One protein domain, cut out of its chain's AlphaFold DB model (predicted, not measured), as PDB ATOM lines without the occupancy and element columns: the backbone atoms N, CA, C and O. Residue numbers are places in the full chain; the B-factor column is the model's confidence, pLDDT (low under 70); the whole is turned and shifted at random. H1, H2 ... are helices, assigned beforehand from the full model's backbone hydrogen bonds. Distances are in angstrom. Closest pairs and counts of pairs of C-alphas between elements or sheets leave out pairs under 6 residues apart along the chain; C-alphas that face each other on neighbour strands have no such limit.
ATOM      1  N   THR A 174      38.837  26.685  32.883       94.25
ATOM      2  CA  THR A 174      37.694  26.497  33.782       94.25
ATOM      3  C   THR A 174      37.035  25.136  33.589       94.25
ATOM      4  O   THR A 174      36.611  24.516  34.562       94.25
ATOM      5  N   LEU A 175      37.031  24.633  32.356       94.06
ATOM      6  CA  LEU A 175      36.522  23.310  32.018       94.06
ATOM      7  C   LEU A 175      37.260  22.183  32.740       94.06
ATOM      8  O   LEU A 175      36.622  21.257  33.240       94.06
ATOM      9  N   GLU A 176      38.587  22.258  32.834       96.94
ATOM     10  CA  GLU A 176      39.370  21.259  33.558       96.94
ATOM     11  C   GLU A 176      39.273  21.422  35.080       96.94
ATOM     12  O   GLU A 176      39.430  20.441  35.808       96.94
ATOM     13  N   LEU A 177      39.024  22.641  35.571       97.00
ATOM     14  CA  LEU A 177      38.982  22.951  37.002       97.00
ATOM     15  C   LEU A 177      37.621  22.683  37.652       97.00
ATOM     16  O   LEU A 177      37.597  22.273  38.813       97.00
ATOM     17  N   ILE A 178      36.504  22.902  36.943       95.19
ATOM     18  CA  ILE A 178      35.142  22.760  37.494       95.19
ATOM     19  C   ILE A 178      34.933  21.420  38.217       95.19
ATOM     20  O   ILE A 178      34.452  21.455  39.351       95.19
ATOM     21  N   PRO A 179      35.323  20.254  37.658       96.56
ATOM     22  CA  PRO A 179      35.118  18.969  38.329       96.56
ATOM     23  C   PRO A 179      35.787  18.855  39.706       96.56
ATOM     24  O   PRO A 179      35.403  17.995  40.492       96.56
ATOM     25  N   TYR A 180      36.776  19.707  39.986       97.81
ATOM     26  CA  TYR A 180      37.581  19.715  41.207       97.81
ATOM     27  C   TYR A 180      37.364  20.976  42.056       97.81
ATOM     28  O   TYR A 180      38.123  21.246  42.988       97.81
ATOM     29  N   ILE A 181      36.373  21.812  41.728       96.75
ATOM     30  CA  ILE A 181      36.228  23.135  42.347       96.75
ATOM     31  C   ILE A 181      35.924  23.057  43.847       96.75
ATOM     32  O   ILE A 181      36.320  23.945  44.600       96.75
ATOM     33  N   LYS A 182      35.272  21.979  44.300       97.25
ATOM     34  CA  LYS A 182      34.978  21.734  45.721       97.25
ATOM     35  C   LYS A 182      36.249  21.523  46.528       97.25
ATOM     36  O   LYS A 182      36.393  22.091  47.606       97.25
ATOM     37  N   GLU A 183      37.179  20.742  46.002       97.50
ATOM     38  CA  GLU A 183      38.486  20.512  46.596       97.50
ATOM     39  C   GLU A 183      39.330  21.790  46.525       97.50
ATOM     40  O   GLU A 183      39.895  22.234  47.524       97.50
ATOM     41  N   LEU A 184      39.356  22.446  45.364       97.62
ATOM     42  CA  LEU A 184      40.160  23.647  45.127       97.62
ATOM     43  C   LEU A 184      39.643  24.897  45.853       97.62
ATOM     44  O   LEU A 184      40.394  25.863  45.990       97.62
ATOM     45  N   ALA A 185      38.412  24.883  46.370       97.38
ATOM     46  CA  ALA A 185      37.842  25.974  47.157       97.38
ATOM     47  C   ALA A 185      38.779  26.418  48.291       97.38
ATOM     48  O   ALA A 185      39.016  27.613  48.468       97.38
ATOM     49  N   CYS A 186      39.393  25.460  48.998       97.00
ATOM     50  CA  CYS A 186      40.309  25.759  50.097       97.00
ATOM     51  C   CYS A 186      41.577  26.504  49.649       97.00
ATOM     52  O   CYS A 186      42.128  27.279  50.422       97.00
ATOM     53  N   VAL A 187      42.026  26.314  48.404       97.62
ATOM     54  CA  VAL A 187      43.185  27.013  47.830       97.62
ATOM     55  C   VAL A 187      42.826  28.470  47.541       97.62
ATOM     56  O   VAL A 187      43.592  29.364  47.883       97.62
ATOM     57  N   ILE A 188      41.641  28.718  46.975       97.06
ATOM     58  CA  ILE A 188      41.129  30.067  46.661       97.06
ATOM     59  C   ILE A 188      40.908  30.893  47.939       97.06
ATOM     60  O   ILE A 188      40.968  32.126  47.935       97.06
ATOM     61  N   GLU A 189      40.656  30.232  49.068       97.00
ATOM     62  CA  GLU A 189      40.511  30.911  50.350       97.00
ATOM     63  C   GLU A 189      41.829  31.482  50.892       97.00
ATOM     64  O   GLU A 189      41.777  32.451  51.655       97.00
ATOM     65  N   VAL A 190      42.981  30.954  50.471       97.38
ATOM     66  CA  VAL A 190      44.306  31.377  50.942       97.38
ATOM     67  C   VAL A 190      44.714  32.711  50.324       97.38
ATOM     68  O   VAL A 190      44.651  32.913  49.112       97.38
ATOM     69  N   ASP A 191      45.200  33.631  51.153       95.25
ATOM     70  CA  ASP A 191      45.741  34.896  50.666       95.25
ATOM     71  C   ASP A 191      46.969  34.659  49.775       95.25
ATOM     72  O   ASP A 191      47.899  33.934  50.120       95.25
ATOM     73  N   GLY A 192      46.987  35.304  48.615       94.81
ATOM     74  CA  GLY A 192      48.042  35.161  47.618       94.81
ATOM     75  C   GLY A 192      47.794  34.072  46.578       94.81
ATOM     76  O   GLY A 192      48.621  33.954  45.679       94.81
ATOM     77  N   TRP A 193      46.688  33.317  46.637       97.38
ATOM     78  CA  TRP A 193      46.427  32.203  45.710       97.38
ATOM     79  C   TRP A 193      46.532  32.594  44.227       97.38
ATOM     80  O   TRP A 193      47.009  31.810  43.414       97.38
ATOM     81  N   TRP A 194      46.167  33.828  43.873       96.62
ATOM     82  CA  TRP A 194      46.237  34.345  42.502       96.62
ATOM     83  C   TRP A 194      47.661  34.400  41.936       96.62
ATOM     84  O   TRP A 194      47.847  34.464  40.725       96.62
ATOM     85  N   GLN A 195      48.691  34.345  42.785       97.69
ATOM     86  CA  GLN A 195      50.084  34.227  42.344       97.69
ATOM     87  C   GLN A 195      50.371  32.874  41.673       97.69
ATOM     88  O   GLN A 195      51.419  32.711  41.057       97.69
ATOM     89  N   VAL A 196      49.441  31.917  41.759       97.50
ATOM     90  CA  VAL A 196      49.496  30.643  41.039       97.50
ATOM     91  C   VAL A 196      49.102  30.800  39.562       97.50
ATOM     92  O   VAL A 196      49.541  29.997  38.739       97.50
ATOM     93  N   ASN A 197      48.356  31.850  39.190       96.75
ATOM     94  CA  ASN A 197      47.831  32.046  37.830       96.75
ATOM     95  C   ASN A 197      48.884  31.918  36.709       96.75
ATOM     96  O   ASN A 197      48.614  31.214  35.737       96.75
ATOM     97  N   PRO A 198      50.106  32.485  36.831       97.75
ATOM     98  CA  PRO A 198      51.148  32.345  35.807       97.75
ATOM     99  C   PRO A 198      51.604  30.901  35.548       97.75
ATOM    100  O   PRO A 198      52.285  30.636  34.558       97.75
ATOM    101  N   TYR A 199      51.270  29.968  36.441       98.12
ATOM    102  CA  TYR A 199      51.668  28.565  36.375       98.12
ATOM    103  C   TYR A 199      50.523  27.626  35.974       98.12
ATOM    104  O   TYR A 199      50.747  26.418  35.875       98.12
ATOM    105  N   MET A 200      49.319  28.148  35.720       97.62
ATOM    106  CA  MET A 200      48.125  27.336  35.454       97.62
ATOM    107  C   MET A 200      48.282  26.426  34.236       97.62
ATOM    108  O   MET A 200      47.946  25.249  34.337       97.62
ATOM    109  N   ASP A 201      48.921  26.897  33.160       97.88
ATOM    110  CA  ASP A 201      49.248  26.079  31.975       97.88
ATOM    111  C   ASP A 201      49.964  24.764  32.317       97.88
ATOM    112  O   ASP A 201      49.809  23.757  31.628       97.88
ATOM    113  N   LYS A 202      50.776  24.772  33.377       97.94
ATOM    114  CA  LYS A 202      51.548  23.608  33.819       97.94
ATOM    115  C   LYS A 202      50.860  22.833  34.933       97.94
ATOM    116  O   LYS A 202      51.092  21.641  35.051       97.94
ATOM    117  N   LEU A 203      50.037  23.482  35.753       97.94
ATOM    118  CA  LEU A 203      49.339  22.836  36.867       97.94
ATOM    119  C   LEU A 203      48.075  22.099  36.426       97.94
ATOM    120  O   LEU A 203      47.796  21.016  36.934       97.94
ATOM    121  N   VAL A 204      47.331  22.662  35.474       97.88
ATOM    122  CA  VAL A 204      46.048  22.124  35.000       97.88
ATOM    123  C   VAL A 204      46.161  20.688  34.474       97.88
ATOM    124  O   VAL A 204      45.351  19.861  34.896       97.88
ATOM    125  N   PRO A 205      47.189  20.304  33.688       98.12
ATOM    126  CA  PRO A 205      47.390  18.906  33.292       98.12
ATOM    127  C   PRO A 205      47.505  17.918  34.466       98.12
ATOM    128  O   PRO A 205      47.259  16.723  34.303       98.12
ATOM    129  N   HIS A 206      47.865  18.403  35.656       98.25
ATOM    130  CA  HIS A 206      48.027  17.606  36.868       98.25
ATOM    131  C   HIS A 206      46.901  17.807  37.888       98.25
ATOM    132  O   HIS A 206      46.961  17.221  38.972       98.25
ATOM    133  N   ILE A 207      45.863  18.591  37.571       98.19
ATOM    134  CA  ILE A 207      44.852  18.993  38.556       98.19
ATOM    135  C   ILE A 207      44.126  17.799  39.175       98.19
ATOM    136  O   ILE A 207      43.905  17.783  40.380       98.19
ATOM    137  N   ALA A 208      43.869  16.750  38.391       98.12
ATOM    138  CA  ALA A 208      43.226  15.526  38.865       98.12
ATOM    139  C   ALA A 208      44.006  14.832  39.996       98.12
ATOM    140  O   ALA A 208      43.410  14.231  40.885       98.12
ATOM    141  N   LYS A 209      45.344  14.921  39.968       97.94
ATOM    142  CA  LYS A 209      46.220  14.386  41.020       97.94
ATOM    143  C   LYS A 209      46.407  15.380  42.168       97.94
ATOM    144  O   LYS A 209      46.539  14.960  43.309       97.94
ATOM    145  N   LEU A 210      46.417  16.686  41.888       98.06
ATOM    146  CA  LEU A 210      46.616  17.733  42.897       98.06
ATOM    147  C   LEU A 210      45.372  17.969  43.767       98.06
ATOM    148  O   LEU A 210      45.500  18.193  44.970       98.06
ATOM    149  N   ALA A 211      44.176  17.908  43.178       98.00
ATOM    150  CA  ALA A 211      42.920  18.264  43.831       98.00
ATOM    151  C   ALA A 211      42.639  17.476  45.125       98.00
ATOM    152  O   ALA A 211      42.350  18.125  46.132       98.00
ATOM    153  N   PRO A 212      42.821  16.141  45.198       98.12
ATOM    154  CA  PRO A 212      42.628  15.393  46.448       98.12
ATOM    155  C   PRO A 212      43.521  15.855  47.611       98.12
ATOM    156  O   PRO A 212      43.177  15.656  48.774       98.12
ATOM    157  N   HIS A 213      44.658  16.492  47.313       98.06
ATOM    158  CA  HIS A 213      45.623  16.986  48.299       98.06
ATOM    159  C   HIS A 213      45.572  18.512  48.489       98.06
ATOM    160  O   HIS A 213      46.368  19.067  49.253       98.06
ATOM    161  N   SER A 214      44.631  19.193  47.829       97.69
ATOM    162  CA  SER A 214      44.452  20.651  47.851       97.69
ATOM    163  C   SER A 214      44.408  21.234  49.262       97.69
ATOM    164  O   SER A 214      45.050  22.245  49.506       97.69
ATOM    165  N   GLN A 215      43.749  20.569  50.214       97.75
ATOM    166  CA  GLN A 215      43.648  21.051  51.594       97.75
ATOM    167  C   GLN A 215      45.008  21.141  52.301       97.75
ATOM    168  O   GLN A 215      45.270  22.103  53.025       97.75
ATOM    169  N   VAL A 216      45.888  20.158  52.090       97.44
ATOM    170  CA  VAL A 216      47.238  20.176  52.674       97.44
ATOM    171  C   VAL A 216      48.117  21.178  51.933       97.44
ATOM    172  O   VAL A 216      48.840  21.942  52.568       97.44
ATOM    173  N   LEU A 217      48.019  21.224  50.602       97.56
ATOM    174  CA  LEU A 217      48.755  22.187  49.782       97.56
ATOM    175  C   LEU A 217      48.368  23.634  50.117       97.56
ATOM    176  O   LEU A 217      49.248  24.475  50.262       97.56
ATOM    177  N   ALA A 218      47.081  23.917  50.323       97.75
ATOM    178  CA  ALA A 218      46.560  25.235  50.678       97.75
ATOM    179  C   ALA A 218      47.183  25.766  51.977       97.75
ATOM    180  O   ALA A 218      47.605  26.919  52.033       97.75
ATOM    181  N   LYS A 219      47.327  24.910  52.998       97.81
ATOM    182  CA  LYS A 219      47.964  25.269  54.279       97.81
ATOM    183  C   LYS A 219      49.397  25.790  54.105       97.81
ATOM    184  O   LYS A 219      49.823  26.615  54.903       97.81
ATOM    185  N   HIS A 220      50.115  25.295  53.098       97.94
ATOM    186  CA  HIS A 220      51.525  25.605  52.841       97.94
ATOM    187  C   HIS A 220      51.744  26.498  51.616       97.94
ATOM    188  O   HIS A 220      52.884  26.789  51.249       97.94
ATOM    189  N   LEU A 221      50.662  26.924  50.960       97.88
ATOM    190  CA  LEU A 221      50.732  27.712  49.741       97.88
ATOM    191  C   LEU A 221      51.520  29.017  49.939       97.88
ATOM    192  O   LEU A 221      52.399  29.271  49.115       97.88
ATOM    193  N   PRO A 222      51.313  29.816  51.010       97.75
ATOM    194  CA  PRO A 222      52.057  31.061  51.200       97.75
ATOM    195  C   PRO A 222      53.577  30.858  51.249       97.75
ATOM    196  O   PRO A 222      54.327  31.686  50.732       97.75
ATOM    197  N   GLU A 223      54.045  29.753  51.832       97.69
ATOM    198  CA  GLU A 223      55.462  29.395  51.884       97.69
ATOM    199  C   GLU A 223      55.980  28.807  50.567       97.69
ATOM    200  O   GLU A 223      57.159  28.978  50.254       97.69
ATOM    201  N   MET A 224      55.126  28.134  49.790       97.50
ATOM    202  CA  MET A 224      55.469  27.596  48.468       97.50
ATOM    203  C   MET A 224      55.594  28.696  47.407       97.50
ATOM    204  O   MET A 224      56.467  28.601  46.545       97.50
ATOM    205  N   LEU A 225      54.755  29.740  47.469       97.12
ATOM    206  CA  LEU A 225      54.640  30.788  46.441       97.12
ATOM    207  C   LEU A 225      55.991  31.379  45.985       97.12
ATOM    208  O   LEU A 225      56.237  31.390  44.778       97.12
ATOM    209  N   PRO A 226      56.919  31.784  46.881       97.81
ATOM    210  CA  PRO A 226      58.219  32.331  46.476       97.81
ATOM    211  C   PRO A 226      59.120  31.356  45.702       97.81
ATOM    212  O   PRO A 226      60.118  31.776  45.116       97.81
ATOM    213  N   TYR A 227      58.806  30.059  45.727       97.81
ATOM    214  CA  TYR A 227      59.596  28.987  45.119       97.81
ATOM    215  C   TYR A 227      58.850  28.260  43.996       97.81
ATOM    216  O   TYR A 227      59.375  27.282  43.453       97.81
ATOM    217  N   MET A 228      57.666  28.745  43.604       97.44
ATOM    218  CA  MET A 228      56.833  28.123  42.572       97.44
ATOM    219  C   MET A 228      57.567  27.962  41.243       97.44
ATOM    220  O   MET A 228      57.471  26.896  40.646       97.44
ATOM    221  N   ASP A 229      58.385  28.932  40.819       97.75
ATOM    222  CA  ASP A 229      59.205  28.814  39.600       97.75
ATOM    223  C   ASP A 229      60.064  27.538  39.582       97.75
ATOM    224  O   ASP A 229      60.172  26.853  38.560       97.75
ATOM    225  N   VAL A 230      60.663  27.199  40.729       97.44
ATOM    226  CA  VAL A 230      61.505  26.009  40.882       97.44
ATOM    227  C   VAL A 230      60.642  24.756  40.961       97.44
ATOM    228  O   VAL A 230      60.936  23.773  40.286       97.44
ATOM    229  N   MET A 231      59.568  24.773  41.752       97.06
ATOM    230  CA  MET A 231      58.690  23.608  41.920       97.06
ATOM    231  C   MET A 231      58.018  23.214  40.601       97.06
ATOM    232  O   MET A 231      58.008  22.043  40.235       97.06
ATOM    233  N   ILE A 232      57.543  24.199  39.841       97.50
ATOM    234  CA  ILE A 232      56.859  24.009  38.561       97.50
ATOM    235  C   ILE A 232      57.782  23.432  37.484       97.50
ATOM    236  O   ILE A 232      57.329  22.690  36.616       97.50
ATOM    237  N   LYS A 233      59.089  23.715  37.535       97.19
ATOM    238  CA  LYS A 233      60.081  23.070  36.656       97.19
ATOM    239  C   LYS A 233      60.138  21.549  36.857       97.19
ATOM    240  O   LYS A 233      60.497  20.835  35.926       97.19
ATOM    241  N   TYR A 234      59.787  21.076  38.051       97.06
ATOM    242  CA  TYR A 234      59.818  19.671  38.454       97.06
ATOM    243  C   TYR A 234      58.424  19.122  38.779       97.06
ATOM    244  O   TYR A 234      58.318  18.149  39.527       97.06
ATOM    245  N   ILE A 235      57.365  19.736  38.238       97.19
ATOM    246  CA  ILE A 235      55.987  19.393  38.596       97.19
ATOM    247  C   ILE A 235      55.657  17.929  38.300       97.19
ATOM    248  O   ILE A 235      55.064  17.284  39.152       97.19
ATOM    249  N   ASP A 236      56.129  17.374  37.179       96.19
ATOM    250  CA  ASP A 236      55.914  15.963  36.831       96.19
ATOM    251  C   ASP A 236      56.452  15.021  37.920       96.19
ATOM    252  O   ASP A 236      55.741  14.145  38.410       96.19
ATOM    253  N   ASN A 237      57.692  15.257  38.368       93.69
ATOM    254  CA  ASN A 237      58.322  14.473  39.433       93.69
ATOM    255  C   ASN A 237      57.578  14.637  40.766       93.69
ATOM    256  O   ASN A 237      57.389  13.666  41.493       93.69
ATOM    257  N   LEU A 238      57.179  15.871  41.093       94.56
ATOM    258  CA  LEU A 238      56.478  16.184  42.338       94.56
ATOM    259  C   LEU A 238      55.085  15.551  42.371       94.56
ATOM    260  O   LEU A 238      54.664  15.061  43.411       94.56
ATOM    261  N   VAL A 239      54.383  15.551  41.240       95.62
ATOM    262  CA  VAL A 239      53.034  15.005  41.094       95.62
ATOM    263  C   VAL A 239      53.044  13.476  41.116       95.62
ATOM    264  O   VAL A 239      52.125  12.867  41.662       95.62
ATOM    265  N   ASP A 240      54.067  12.839  40.546       94.31
ATOM    266  CA  ASP A 240      54.203  11.380  40.567       94.31
ATOM    267  C   ASP A 240      54.465  10.816  41.968       94.31
ATOM    268  O   ASP A 240      54.023   9.708  42.258       94.31
ATOM    269  N   GLU A 241      55.129  11.580  42.835       94.25
ATOM    270  CA  GLU A 241      55.409  11.215  44.230       94.25
ATOM    271  C   GLU A 241      54.623  12.098  45.218       94.25
ATOM    272  O   GLU A 241      55.063  12.335  46.349       94.25
ATOM    273  N   LEU A 242      53.481  12.645  44.786       95.38
ATOM    274  CA  LEU A 242      52.746  13.656  45.548       95.38
ATOM    275  C   LEU A 242      52.258  13.118  46.887       95.38
ATOM    276  O   LEU A 242      52.450  13.777  47.901       95.38
ATOM    277  N   GLU A 243      51.673  11.920  46.898       95.56
ATOM    278  CA  GLU A 243      51.156  11.289  48.115       95.56
ATOM    279  C   GLU A 243      52.256  11.165  49.180       95.56
ATOM    280  O   GLU A 243      52.096  11.645  50.301       95.56
ATOM    281  N   GLU A 244      53.428  10.654  48.795       93.81
ATOM    282  CA  GLU A 244      54.581  10.530  49.693       93.81
ATOM    283  C   GLU A 244      55.169  11.893  50.096       93.81
ATOM    284  O   GLU A 244      55.646  12.074  51.217       93.81
ATOM    285  N   THR A 245      55.161  12.869  49.184       94.25
ATOM    286  CA  THR A 245      55.669  14.225  49.444       94.25
ATOM    287  C   THR A 245      54.767  14.971  50.427       94.25
ATOM    288  O   THR A 245      55.261  15.709  51.280       94.25
ATOM    289  N   ILE A 246      53.452  14.755  50.350       95.69
ATOM    290  CA  ILE A 246      52.455  15.344  51.247       95.69
ATOM    291  C   ILE A 246      52.656  14.860  52.688       95.69
ATOM    292  O   ILE A 246      52.587  15.676  53.606       95.69
ATOM    293  N   GLU A 247      52.994  13.583  52.902       95.44
ATOM    294  CA  GLU A 247      53.270  13.033  54.242       95.44
ATOM    295  C   GLU A 247      54.433  13.735  54.959       95.44
ATOM    296  O   GLU A 247      54.454  13.827  56.189       95.44
ATOM    297  N   VAL A 248      55.403  14.253  54.199       95.44
ATOM    298  CA  VAL A 248      56.580  14.953  54.732       95.44
ATOM    299  C   VAL A 248      56.527  16.471  54.527       95.44
ATOM    300  O   VAL A 248      57.513  17.154  54.809       95.44
ATOM    301  N   MET A 249      55.393  17.025  54.083       95.38
ATOM    302  CA  MET A 249      55.272  18.437  53.699       95.38
ATOM    303  C   MET A 249      55.626  19.397  54.843       95.38
ATOM    304  O   MET A 249      56.414  20.321  54.645       95.38
ATOM    305  N   ASP A 250      55.142  19.132  56.061       95.50
ATOM    306  CA  ASP A 250      55.454  19.947  57.247       95.50
ATOM    307  C   ASP A 250      56.973  20.004  57.540       95.50
ATOM    308  O   ASP A 250      57.474  20.994  58.074       95.50
ATOM    309  N   GLN A 251      57.728  18.960  57.173       94.31
ATOM    310  CA  GLN A 251      59.190  18.918  57.318       94.31
ATOM    311  C   GLN A 251      59.913  19.560  56.129       94.31
ATOM    312  O   GLN A 251      61.046  20.026  56.271       94.31
ATOM    313  N   LEU A 252      59.279  19.565  54.958       94.25
ATOM    314  CA  LEU A 252      59.824  20.113  53.725       94.25
ATOM    315  C   LEU A 252      59.704  21.642  53.669       94.25
ATOM    316  O   LEU A 252      60.621  22.294  53.177       94.25
ATOM    317  N   VAL A 253      58.630  22.221  54.214       95.12
ATOM    318  CA  VAL A 253      58.364  23.672  54.182       95.12
ATOM    319  C   VAL A 253      59.533  24.511  54.725       95.12
ATOM    320  O   VAL A 253      59.979  25.422  54.022       95.12
ATOM    321  N   PRO A 254      60.141  24.199  55.892       95.06
ATOM    322  CA  PRO A 254      61.325  24.922  56.373       95.06
ATOM    323  C   PRO A 254      62.542  24.842  55.437       95.06
ATOM    324  O   PRO A 254      63.475  25.635  55.565       95.06
ATOM    325  N   LEU A 255      62.558  23.877  54.512       94.75
ATOM    326  CA  LEU A 255      63.638  23.636  53.558       94.75
ATOM    327  C   LEU A 255      63.385  24.284  52.192       94.75
ATOM    328  O   LEU A 255      64.302  24.298  51.371       94.75
TER     329      LEU A 255
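AT A GLANCE: This is residues 174 to 255 of the 344 residues of the protein "Hypothetical protein" of labyrinthulid quahog parasite QPX (UniProt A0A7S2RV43). What shape is this? It is a short solenoid, the chain wound in stacked turns: H2 coils through the middle, between H1 and the turn of H3, H4 and H5. What builds it? The 82 printed residues include five named helices: all helix. It is compact, radius of gyration of the C-alphas 11.8 A, spans 34 by 26 by 21 A.

IN THESE COORDINATES: Where does it begin? H1, residues 174 to 188, begins at C-alpha 174 (37.694, 26.497, 33.782). What follows? H2, residues 193 to 233, has a kink of 131 degrees near residue 204. H3 is residues 235 to 240, H4 242 to 247, H5 249 to 255, ending at C-alpha 255 (63.638, 23.636, 53.558).

HOW THE PARTS SIT: What touches H2, the hub? H1 does, closest C-alphas Val 187 and Ala 218, 4.8 A; H3, its hairpin partner, Lys 209 and Val 239, 6.8 A. How are the backbones? Every O i to N i+4 pair is within hydrogen-bond range in H3 and H4, 5 of 11 in H1, 16 of 37 in H2, 1 of 3 in H5; for O i to N i+3, 7 of 12, 24 of 38, 2 of 4.

THE WHOLE: Any cut? The printed part has no cut, and its links are tight. Any low confidence? No printed residue is under 70.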